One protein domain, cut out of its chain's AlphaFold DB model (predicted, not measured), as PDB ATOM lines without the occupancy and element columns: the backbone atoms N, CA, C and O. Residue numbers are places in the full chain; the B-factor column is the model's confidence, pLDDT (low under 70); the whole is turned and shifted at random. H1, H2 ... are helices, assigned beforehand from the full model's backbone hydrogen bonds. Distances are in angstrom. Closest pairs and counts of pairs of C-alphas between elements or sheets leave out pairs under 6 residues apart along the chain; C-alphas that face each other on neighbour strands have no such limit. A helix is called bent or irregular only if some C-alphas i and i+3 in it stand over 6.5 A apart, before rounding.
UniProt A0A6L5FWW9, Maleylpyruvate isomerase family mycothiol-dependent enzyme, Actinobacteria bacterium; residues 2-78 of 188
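What this domain is: This is residues 2 to 78 of the 188 residues of the protein "Maleylpyruvate isomerase family mycothiol-dependent enzyme" of Actinobacteria bacterium (UniProt A0A6L5FWW9). Two long helices, H2 and H3, run opposite ways as a loosely closed helical hairpin, a narrow V whose arms come nearest to each other where H2 ends and H3 begins, with the loop of residues 39 to 53 at that end. The short helix H1 lies away from both, held only by the link of residues 8 to 20 that leads to H2, and the last part of H3, from residue 67 on, sticks out. The printed part has 77 residues with three named helices in the order H1, H2, H3 and no named strand; the class is all helix. The whole is loose, with a radius of gyration of the C-alphas of 14.7 A, and it spans 39 by 30 by 23 A.

How they stand to each other: Start at H1, residues 2 to 7, which touches no helix. It is apart from H2, residues 21 to 38, and apart from H3, residues 54 to 76. Go on to Leu 36 and Ala 59, whose C-alphas, 6.4 A apart, are the closest of H2 and H3. Here these two helices only just touch, with 3 pairs of C-alphas within 8 A, H2 with residue 36 alone and H3 with residues 55 to 59 alone. They run opposite ways at a shallow tilt of 24 degrees, 13.0 A from centre to centre, and form a helical hairpin. In H1, H2 and H3, every O i to N i+4 pair is within hydrogen-bond range.

Where its parts are: Find C-alpha 2 at (-15.581, 41.218, 7.375); from there H1 runs through residues 2 to 7. After residues 8 to 20, look for C-alpha 21 at (-23.748, 56.103, 24.246), where H2 begins; it runs to residue 38 and measures 25.4 A from first to last C-alpha. Residues 39 to 53 then lead to H3, residues 54 to 76, the longest helix with 23 residues and 32.7 A; it ends at C-alpha 76, (-24.439, 45.511, 37.247). None of the three helices is bent.

The domain as a whole: Look at Asp 42 and Gly 78 for the two C-alphas farthest apart, 42.6 A. The printed part has no cut, and both links are long, with 13 residues from H1 to H2 and 15 from H2 to H3. Three stretches stand free: residues 6 to 11; residues 17 to 23, of which 21 to 23 belong to H2; and residues 67 to 78, of which 67 to 76 belong to H3. The mean pLDDT of the printed part is 86.3; in residues 2 to 14 you will find it under 70, and H1 has a mean of 48.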
ATOM      1  N   ALA A   2     -15.753  40.716   8.750       48.53
ATOM      2  CA  ALA A   2     -15.581  41.218   7.375       48.53
ATOM      3  C   ALA A   2     -16.851  41.191   6.488       48.53
ATOM      4  O   ALA A   2     -17.052  42.101   5.691       48.53
ATOM      5  N   GLU A   3     -17.733  40.198   6.651       44.12
ATOM      6  CA  GLU A   3     -19.010  40.127   5.915       44.12
ATOM      7  C   GLU A   3     -20.069  41.113   6.441       44.12
ATOM      8  O   GLU A   3     -20.840  41.668   5.663       44.12
ATOM      9  N   LEU A   4     -20.065  41.404   7.748       44.66
ATOM     10  CA  LEU A   4     -20.951  42.404   8.359       44.66
ATOM     11  C   LEU A   4     -20.583  43.823   7.911       44.66
ATOM     12  O   LEU A   4     -21.467  44.620   7.624       44.66
ATOM     13  N   THR A   5     -19.287  44.122   7.781       48.75
ATOM     14  CA  THR A   5     -18.801  45.424   7.291       48.75
ATOM     15  C   THR A   5     -19.069  45.629   5.797       48.75
ATOM     16  O   THR A   5     -19.207  46.765   5.357       48.75
ATOM     17  N   ALA A   6     -19.152  44.550   5.011       52.78
ATOM     18  CA  ALA A   6     -19.483  44.618   3.588       52.78
ATOM     19  C   ALA A   6     -20.974  44.895   3.351       52.78
ATOM     20  O   ALA A   6     -21.320  45.650   2.444       52.78
ATOM     21  N   SER A   7     -21.841  44.306   4.178       49.88
ATOM     22  CA  SER A   7     -23.287  44.502   4.077       49.88
ATOM     23  C   SER A   7     -23.736  45.799   4.745       49.88
ATOM     24  O   SER A   7     -24.542  46.511   4.159       49.88
ATOM     25  N   TRP A   8     -23.184  46.138   5.919       52.78
ATOM     26  CA  TRP A   8     -23.554  47.303   6.735       52.78
ATOM     27  C   TRP A   8     -22.309  48.053   7.252       52.78
ATOM     28  O   TRP A   8     -21.962  47.955   8.434       52.78
ATOM     29  N   PRO A   9     -21.618  48.814   6.383       53.38
ATOM     30  CA  PRO A   9     -20.371  49.503   6.732       53.38
ATOM     31  C   PRO A   9     -20.521  50.485   7.902       53.38
ATOM     32  O   PRO A   9     -19.583  50.648   8.679       53.38
ATOM     33  N   ASP A  10     -21.708  51.061   8.098       54.69
ATOM     34  CA  ASP A  10     -21.983  52.010   9.185       54.69
ATOM     35  C   ASP A  10     -22.070  51.348  10.574       54.69
ATOM     36  O   ASP A  10     -21.855  52.010  11.586       54.69
ATOM     37  N   LEU A  11     -22.331  50.036  10.643       52.78
ATOM     38  CA  LEU A  11     -22.399  49.279  11.902       52.78
ATOM     39  C   LEU A  11     -21.037  48.717  12.341       52.78
ATOM     40  O   LEU A  11     -20.921  48.150  13.424       52.78
ATOM     41  N   GLY A  12     -20.003  48.845  11.505       52.72
ATOM     42  CA  GLY A  12     -18.714  48.186  11.718       52.72
ATOM     43  C   GLY A  12     -17.566  49.073  12.200       52.72
ATOM     44  O   GLY A  12     -16.470  48.541  12.369       52.72
ATOM     45  N   VAL A  13     -17.741  50.395  12.346       58.34
ATOM     46  CA  VAL A  13     -16.570  51.304  12.400       58.34
ATOM     47  C   VAL A  13     -16.687  52.470  13.392       58.34
ATOM     48  O   VAL A  13     -15.706  53.182  13.598       58.34
ATOM     49  N   PHE A  14     -17.820  52.670  14.066       69.94
ATOM     50  CA  PHE A  14     -17.956  53.761  15.033       69.94
ATOM     51  C   PHE A  14     -18.690  53.317  16.294       69.94
ATOM     52  O   PHE A  14     -19.845  52.901  16.232       69.94
ATOM     53  N   TRP A  15     -18.021  53.461  17.436       77.12
ATOM     54  CA  TRP A  15     -18.659  53.415  18.745       77.12
ATOM     55  C   TRP A  15     -18.706  54.833  19.318       77.12
ATOM     56  O   TRP A  15     -17.684  55.523  19.251       77.12
ATOM     57  N   PRO A  16     -19.863  55.282  19.838       85.38
ATOM     58  CA  PRO A  16     -19.971  56.585  20.491       85.38
ATOM     59  C   PRO A  16     -19.069  56.634  21.732       85.38
ATOM     60  O   PRO A  16     -18.749  55.593  22.312       85.38
ATOM     61  N   ALA A  17     -18.684  57.838  22.158       90.50
ATOM     62  CA  ALA A  17     -18.077  58.017  23.476       90.50
ATOM     63  C   ALA A  17     -19.083  57.667  24.593       90.50
ATOM     64  O   ALA A  17     -20.294  57.651  24.359       90.50
ATOM     65  N   ASP A  18     -18.597  57.394  25.807       91.38
ATOM     66  CA  ASP A  18     -19.441  56.961  26.935       91.38
ATOM     67  C   ASP A  18     -20.598  57.933  27.232       91.38
ATOM     68  O   ASP A  18     -21.703  57.505  27.565       91.38
ATOM     69  N   ASP A  19     -20.370  59.241  27.086       95.06
ATOM     70  CA  ASP A  19     -21.374  60.288  27.293       95.06
ATOM     71  C   ASP A  19     -22.407  60.379  26.157       95.06
ATOM     72  O   ASP A  19     -23.534  60.819  26.381       95.06
ATOM     73  N   GLU A  20     -22.064  59.902  24.961       91.56
ATOM     74  CA  GLU A  20     -22.945  59.856  23.787       91.56
ATOM     75  C   GLU A  20     -23.683  58.511  23.641       91.56
ATOM     76  O   GLU A  20     -24.654  58.405  22.879       91.56
ATOM     77  N   LEU A  21     -23.235  57.469  24.352       90.31
ATOM     78  CA  LEU A  21     -23.748  56.103  24.246       90.31
ATOM     79  C   LEU A  21     -25.257  55.984  24.531       90.31
ATOM     80  O   LEU A  21     -25.930  55.310  23.745       90.31
ATOM     81  N   PRO A  22     -25.838  56.629  25.567       91.19
ATOM     82  CA  PRO A  22     -27.277  56.543  25.817       91.19
ATOM     83  C   PRO A  22     -28.114  57.079  24.650       91.19
ATOM     84  O   PRO A  22     -29.037  56.411  24.184       91.19
ATOM     85  N   ASP A  23     -27.756  58.251  24.123       91.81
ATOM     86  CA  ASP A  23     -28.467  58.871  23.005       91.81
ATOM     87  C   ASP A  23     -28.297  58.069  21.712       91.81
ATOM     88  O   ASP A  23     -29.239  57.930  20.926       91.81
ATOM     89  N   HIS A  24     -27.102  57.518  21.483       89.19
ATOM     90  CA  HIS A  24     -26.862  56.605  20.374       89.19
ATOM     91  C   HIS A  24     -27.745  55.354  20.483       89.19
ATOM     92  O   HIS A  24     -28.436  55.022  19.519       89.19
ATOM     93  N   TYR A  25     -27.788  54.704  21.650       89.75
ATOM     94  CA  TYR A  25     -28.630  53.530  21.889       89.75
ATOM     95  C   TYR A  25     -30.111  53.835  21.643       89.75
ATOM     96  O   TYR A  25     -30.769  53.097  20.912       89.75
ATOM     97  N   LEU A  26     -30.633  54.940  22.188       91.62
ATOM     98  CA  LEU A  26     -32.037  55.325  22.019       91.62
ATOM     99  C   LEU A  26     -32.398  55.554  20.546       91.62
ATOM    100  O   LEU A  26     -33.451  55.102  20.094       91.62
ATOM    101  N   ARG A  27     -31.521  56.207  19.770       90.50
ATOM    102  CA  ARG A  27     -31.733  56.388  18.325       90.50
ATOM    103  C   ARG A  27     -31.724  55.059  17.575       90.50
ATOM    104  O   ARG A  27     -32.600  54.838  16.739       90.50
ATOM    105  N   THR A  28     -30.767  54.185  17.870       89.50
ATOM    106  CA  THR A  28     -30.641  52.878  17.211       89.50
ATOM    107  C   THR A  28     -31.812  51.961  17.561       89.50
ATOM    108  O   THR A  28     -32.371  51.327  16.671       89.50
ATOM    109  N   ASN A  29     -32.258  51.953  18.819       91.62
ATOM    110  CA  ASN A  29     -33.438  51.208  19.255       91.62
ATOM    111  C   ASN A  29     -34.718  51.721  18.575       91.62
ATOM    112  O   ASN A  29     -35.474  50.925  18.022       91.62
ATOM    113  N   ALA A  30     -34.930  53.040  18.526       92.50
ATOM    114  CA  ALA A  30     -36.076  53.618  17.825       92.50
ATOM    115  C   ALA A  30     -36.060  53.302  16.321       92.50
ATOM    116  O   ALA A  30     -37.116  53.110  15.718       92.50
ATOM    117  N   ASN A  31     -34.874  53.244  15.706       93.06
ATOM    118  CA  ASN A  31     -34.738  52.805  14.323       93.06
ATOM    119  C   ASN A  31     -35.126  51.334  14.165       93.06
ATOM    120  O   ASN A  31     -35.953  51.021  13.323       93.06
ATOM    121  N   LEU A  32     -34.587  50.454  15.008       93.00
ATOM    122  CA  LEU A  32     -34.904  49.030  14.991       93.00
ATOM    123  C   LEU A  32     -36.411  48.769  15.115       93.00
ATOM    124  O   LEU A  32     -36.963  48.013  14.322       93.00
ATOM    125  N   VAL A  33     -37.075  49.411  16.079       95.44
ATOM    126  CA  VAL A  33     -38.526  49.280  16.268       95.44
ATOM    127  C   VAL A  33     -39.272  49.734  15.015       95.44
ATOM    128  O   VAL A  33     -40.117  48.996  14.520       95.44
ATOM    129  N   ARG A  34     -38.908  50.890  14.445       96.00
ATOM    130  CA  ARG A  34     -39.525  51.396  13.210       96.00
ATOM    131  C   ARG A  34     -39.368  50.424  12.042       96.00
ATOM    132  O   ARG A  34     -40.329  50.211  11.310       96.00
ATOM    133  N   GLU A  35     -38.178  49.858  11.854       95.12
ATOM    134  CA  GLU A  35     -37.922  48.901  10.774       95.12
ATOM    135  C   GLU A  35     -38.736  47.616  10.964       95.12
ATOM    136  O   GLU A  35     -39.326  47.121  10.009       95.12
ATOM    137  N   LEU A  36     -38.839  47.100  12.194       95.44
ATOM    138  CA  LEU A  36     -39.661  45.922  12.489       95.44
ATOM    139  C   LEU A  36     -41.163  46.199  12.309       95.44
ATOM    140  O   LEU A  36     -41.874  45.366  11.756       95.44
ATOM    141  N   GLU A  37     -41.659  47.360  12.734       96.00
ATOM    142  CA  GLU A  37     -43.071  47.744  12.573       96.00
ATOM    143  C   GLU A  37     -43.445  48.036  11.111       96.00
ATOM    144  O   GLU A  37     -44.585  47.807  10.704       96.00
ATOM    145  N   GLY A  38     -42.503  48.565  10.329       95.75
ATOM    146  CA  GLY A  38     -42.704  48.947   8.931       95.75
ATOM    147  C   GLY A  38     -42.377  47.853   7.912       95.75
ATOM    148  O   GLY A  38     -42.701  48.017   6.734       95.75
ATOM    149  N   ALA A  39     -41.733  46.761   8.330       95.75
ATOM    150  CA  ALA A  39     -41.333  45.686   7.435       95.75
ATOM    151  C   ALA A  39     -42.551  45.006   6.781       95.75
ATOM    152  O   ALA A  39     -43.557  44.734   7.445       95.75
ATOM    153  N   PRO A  40     -42.477  44.679   5.479       94.44
ATOM    154  CA  PRO A  40     -43.562  43.984   4.807       94.44
ATOM    155  C   PRO A  40     -43.652  42.524   5.281       94.44
ATOM    156  O   PRO A  40     -42.664  41.913   5.688       94.44
ATOM    157  N   ALA A  41     -44.850  41.938   5.207       89.25
ATOM    158  CA  ALA A  41     -45.083  40.564   5.661       89.25
ATOM    159  C   ALA A  41     -44.313  39.506   4.842       89.25
ATOM    160  O   ALA A  41     -44.054  38.414   5.345       89.25
ATOM    161  N   ASP A  42     -43.951  39.833   3.600       91.62
ATOM    162  CA  ASP A  42     -43.159  39.014   2.680       91.62
ATOM    163  C   ASP A  42     -41.664  39.382   2.684       91.62
ATOM    164  O   ASP A  42     -40.950  39.040   1.742       91.62
ATOM    165  N   LEU A  43     -41.182  40.055   3.742       93.94
ATOM    166  CA  LEU A  43     -39.765  40.362   3.938       93.94
ATOM    167  C   LEU A  43     -38.900  39.112   3.726       93.94
ATOM    168  O   LEU A  43     -38.979  38.153   4.498       93.94
ATOM    169  N   ASP A  44     -38.022  39.175   2.727       93.19
ATOM    170  CA  ASP A  44     -36.950  38.207   2.535       93.19
ATOM    171  C   ASP A  44     -35.692  38.704   3.252       93.19
ATOM    172  O   ASP A  44     -35.103  39.728   2.895       93.19
ATOM    173  N   ALA A  45     -35.313  38.006   4.318       91.81
ATOM    174  CA  ALA A  45     -34.136  38.309   5.111       91.81
ATOM    175  C   ALA A  45     -33.535  37.019   5.663       91.81
ATOM    176  O   ALA A  45     -34.240  36.058   5.973       91.81
ATOM    177  N   MET A  46     -32.213  37.014   5.830       92.25
ATOM    178  CA  MET A  46     -31.519  35.881   6.430       92.25
ATOM    179  C   MET A  46     -32.008  35.655   7.865       92.25
ATOM    180  O   MET A  46     -32.100  36.591   8.661       92.25
ATOM    181  N   THR A  47     -32.287  34.394   8.192       91.19
ATOM    182  CA  THR A  47     -32.630  33.942   9.539       91.19
ATOM    183  C   THR A  47     -31.783  32.746   9.939       91.19
ATOM    184  O   THR A  47     -31.439  31.921   9.096       91.19
ATOM    185  N   PHE A  48     -31.526  32.591  11.236       86.75
ATOM    186  CA  PHE A  48     -30.785  31.451  11.782       86.75
ATOM    187  C   PHE A  48     -31.564  30.636  12.827       86.75
ATOM    188  O   PHE A  48     -31.025  29.653  13.336       86.75
ATOM    189  N   LEU A  49     -32.807  31.024  13.130       87.75
ATOM    190  CA  LEU A  49     -33.749  30.295  13.982       87.75
ATOM    191  C   LEU A  49     -35.040  30.043  13.199       87.75
ATOM    192  O   LEU A  49     -35.428  30.859  12.361       87.75
ATOM    193  N   ALA A  50     -35.704  28.923  13.478       86.88
ATOM    194  CA  ALA A  50     -36.997  28.619  12.878       86.88
ATOM    195  C   ALA A  50     -38.074  29.580  13.408       86.88
ATOM    196  O   ALA A  50     -38.204  29.774  14.614       86.88
ATOM    197  N   ALA A  51     -38.854  30.167  12.501       91.12
ATOM    198  CA  ALA A  51     -39.986  31.033  12.812       91.12
ATOM    199  C   ALA A  51     -40.968  31.056  11.622       91.12
ATOM    200  O   ALA A  51     -40.577  30.679  10.515       91.12
ATOM    201  N   PRO A  52     -42.216  31.527  11.804       92.69
ATOM    202  CA  PRO A  52     -43.185  31.641  10.708       92.69
ATOM    203  C   PRO A  52     -42.760  32.581   9.568       92.69
ATOM    204  O   PRO A  52     -43.224  32.419   8.442       92.69
ATOM    205  N   SER A  53     -41.903  33.566   9.848       94.62
ATOM    206  CA  SER A  53     -41.333  34.479   8.851       94.62
ATOM    207  C   SER A  53     -40.017  35.092   9.347       94.62
ATOM    208  O   SER A  53     -39.764  35.092  10.560       94.62
ATOM    209  N   PRO A  54     -39.193  35.675   8.452       95.25
ATOM    210  CA  PRO A  54     -38.013  36.430   8.862       95.25
ATOM    211  C   PRO A  54     -38.317  37.589   9.804       95.25
ATOM    212  O   PRO A  54     -37.600  37.783  10.783       95.25
ATOM    213  N   LEU A  55     -39.420  38.301   9.565       96.00
ATOM    214  CA  LEU A  55     -39.877  39.370  10.448       96.00
ATOM    215  C   LEU A  55     -40.186  38.851  11.860       96.00
ATOM    216  O   LEU A  55     -39.714  39.424  12.840       96.00
ATOM    217  N   ALA A  56     -40.923  37.742  11.977       94.69
ATOM    218  CA  ALA A  56     -41.244  37.149  13.274       94.69
ATOM    219  C   ALA A  56     -39.983  36.692  14.024       94.69
ATOM    220  O   ALA A  56     -39.877  36.910  15.231       94.69
ATOM    221  N   MET A  57     -39.011  36.109  13.309       95.12
ATOM    222  CA  MET A  57     -37.728  35.709  13.890       95.12
ATOM    223  C   MET A  57     -36.991  36.916  14.473       95.12
ATOM    224  O   MET A  57     -36.656  36.924  15.655       95.12
ATOM    225  N   TRP A  58     -36.770  37.956  13.662       95.94
ATOM    226  CA  TRP A  58     -35.998  39.120  14.083       95.94
ATOM    227  C   TRP A  58     -36.697  39.927  15.174       95.94
ATOM    228  O   TRP A  58     -36.024  40.359  16.106       95.94
ATOM    229  N   ALA A  59     -38.022  40.077  15.122       96.00
ATOM    230  CA  ALA A  59     -38.775  40.743  16.182       96.00
ATOM    231  C   ALA A  59     -38.627  40.015  17.529       96.00
ATOM    232  O   ALA A  59     -38.259  40.640  18.525       96.00
ATOM    233  N   ARG A  60     -38.832  38.688  17.547       96.44
ATOM    234  CA  ARG A  60     -38.660  37.855  18.751       96.44
ATOM    235  C   ARG A  60     -37.230  37.934  19.282       96.44
ATOM    236  O   ARG A  60     -37.011  38.234  20.454       96.44
ATOM    237  N   ARG A  61     -36.248  37.762  18.396       94.75
ATOM    238  CA  ARG A  61     -34.831  37.761  18.760       94.75
ATOM    239  C   ARG A  61     -34.379  39.098  19.342       94.75
ATOM    240  O   ARG A  61     -33.649  39.120  20.329       94.75
ATOM    241  N   GLN A  62     -34.803  40.211  18.749       96.19
ATOM    242  CA  GLN A  62     -34.435  41.550  19.214       96.19
ATOM    243  C   GLN A  62     -35.118  41.924  20.533       96.19
ATOM    244  O   GLN A  62     -34.505  42.608  21.357       96.19
ATOM    245  N   ALA A  63     -36.341  41.438  20.770       96.69
ATOM    246  CA  ALA A  63     -37.008  41.579  22.060       96.69
ATOM    247  C   ALA A  63     -36.207  40.888  23.177       96.69
ATOM    248  O   ALA A  63     -35.891  41.527  24.182       96.69
ATOM    249  N   HIS A  64     -35.800  39.629  22.972       96.81
ATOM    250  CA  HIS A  64     -35.040  38.864  23.971       96.81
ATOM    251  C   HIS A  64     -33.610  39.349  24.153       96.81
ATOM    252  O   HIS A  64     -33.135  39.421  25.284       96.81
ATOM    253  N   GLU A  65     -32.929  39.744  23.075       94.50
ATOM    254  CA  GLU A  65     -31.599  40.351  23.179       94.50
ATOM    255  C   GLU A  65     -31.637  41.632  24.016       94.50
ATOM    256  O   GLU A  65     -30.854  41.807  24.952       94.50
ATOM    257  N   THR A  66     -32.606  42.505  23.734       95.06
ATOM    258  CA  THR A  66     -32.788  43.739  24.501       95.06
ATOM    259  C   THR A  66     -33.145  43.436  25.955       95.06
ATOM    260  O   THR A  66     -32.608  44.070  26.860       95.06
ATOM    261  N   ALA A  67     -34.031  42.469  26.205       96.19
ATOM    262  CA  ALA A  67     -34.476  42.104  27.547       96.19
ATOM    263  C   ALA A  67     -33.335  41.553  28.419       96.19
ATOM    264  O   ALA A  67     -33.144  42.024  29.543       96.19
ATOM    265  N   ILE A  68     -32.552  40.605  27.902       95.62
ATOM    266  CA  ILE A  68     -31.433  39.997  28.630       95.62
ATOM    267  C   ILE A  68     -30.309  41.008  28.873       95.62
ATOM    268  O   ILE A  68     -29.792  41.087  29.985       95.62
ATOM    269  N   HIS A  69     -29.969  41.851  27.900       94.56
ATOM    270  CA  HIS A  69     -28.941  42.871  28.124       94.56
ATOM    271  C   HIS A  69     -29.412  44.029  29.003       94.56
ATOM    272  O   HIS A  69     -28.609  44.610  29.734       94.56
ATOM    273  N   ARG A  70     -30.718  44.326  29.020       95.00
ATOM    274  CA  ARG A  70     -31.303  45.204  30.039       95.00
ATOM    275  C   ARG A  70     -31.096  44.611  31.432       95.00
ATOM    276  O   ARG A  70     -30.671  45.343  32.322       95.00
ATOM    277  N   PHE A  71     -31.343  43.310  31.610       96.38
ATOM    278  CA  PHE A  71     -31.033  42.627  32.866       96.38
ATOM    279  C   PHE A  71     -29.549  42.760  33.222       96.38
ATOM    280  O   PHE A  71     -29.252  43.172  34.338       96.38
ATOM    281  N   ASP A  72     -28.629  42.484  32.290       95.50
ATOM    282  CA  ASP A  72     -27.183  42.562  32.546       95.50
ATOM    283  C   ASP A  72     -26.783  43.963  33.063       95.50
ATOM    284  O   ASP A  72     -26.080  44.091  34.070       95.50
ATOM    285  N   ALA A  73     -27.298  45.025  32.431       94.19
ATOM    286  CA  ALA A  73     -27.052  46.409  32.838       94.19
ATOM    287  C   ALA A  73     -27.673  46.753  34.206       94.19
ATOM    288  O   ALA A  73     -27.022  47.369  35.051       94.19
ATOM    289  N   GLN A  74     -28.923  46.347  34.446       95.31
ATOM    290  CA  GLN A  74     -29.607  46.579  35.721       95.31
ATOM    291  C   GLN A  74     -28.931  45.811  36.863       95.31
ATOM    292  O   GLN A  74     -28.707  46.385  37.928       95.31
ATOM    293  N   HIS A  75     -28.534  44.559  36.633       95.25
ATOM    294  CA  HIS A  75     -27.828  43.724  37.599       95.25
ATOM    295  C   HIS A  75     -26.472  44.329  37.979       95.25
ATOM    296  O   HIS A  75     -26.169  44.453  39.165       95.25
ATOM    297  N   ALA A  76     -25.696  44.800  36.998       95.50
ATOM    298  CA  ALA A  76     -24.439  45.511  37.247       95.50
ATOM    299  C   ALA A  76     -24.640  46.797  38.075       95.50
ATOM    300  O   ALA A  76     -23.783  47.158  38.882       95.50
ATOM    301  N   ALA A  77     -25.787  47.462  37.918       96.06
ATOM    302  CA  ALA A  77     -26.182  48.627  38.705       96.06
ATOM    303  C   ALA A  77     -26.852  48.278  40.054       96.06
ATOM    304  O   ALA A  77     -27.334  49.179  40.742       96.06
ATOM    305  N   GLY A  78     -26.941  46.997  40.435       95.81
ATOM    306  CA  GLY A  78     -27.631  46.550  41.653       95.81
ATOM    307  C   GLY A  78     -29.147  46.795  41.640       95.81
ATOM    308  O   GLY A  78     -29.780  46.843  42.692       95.81
TER     309      GLY A  78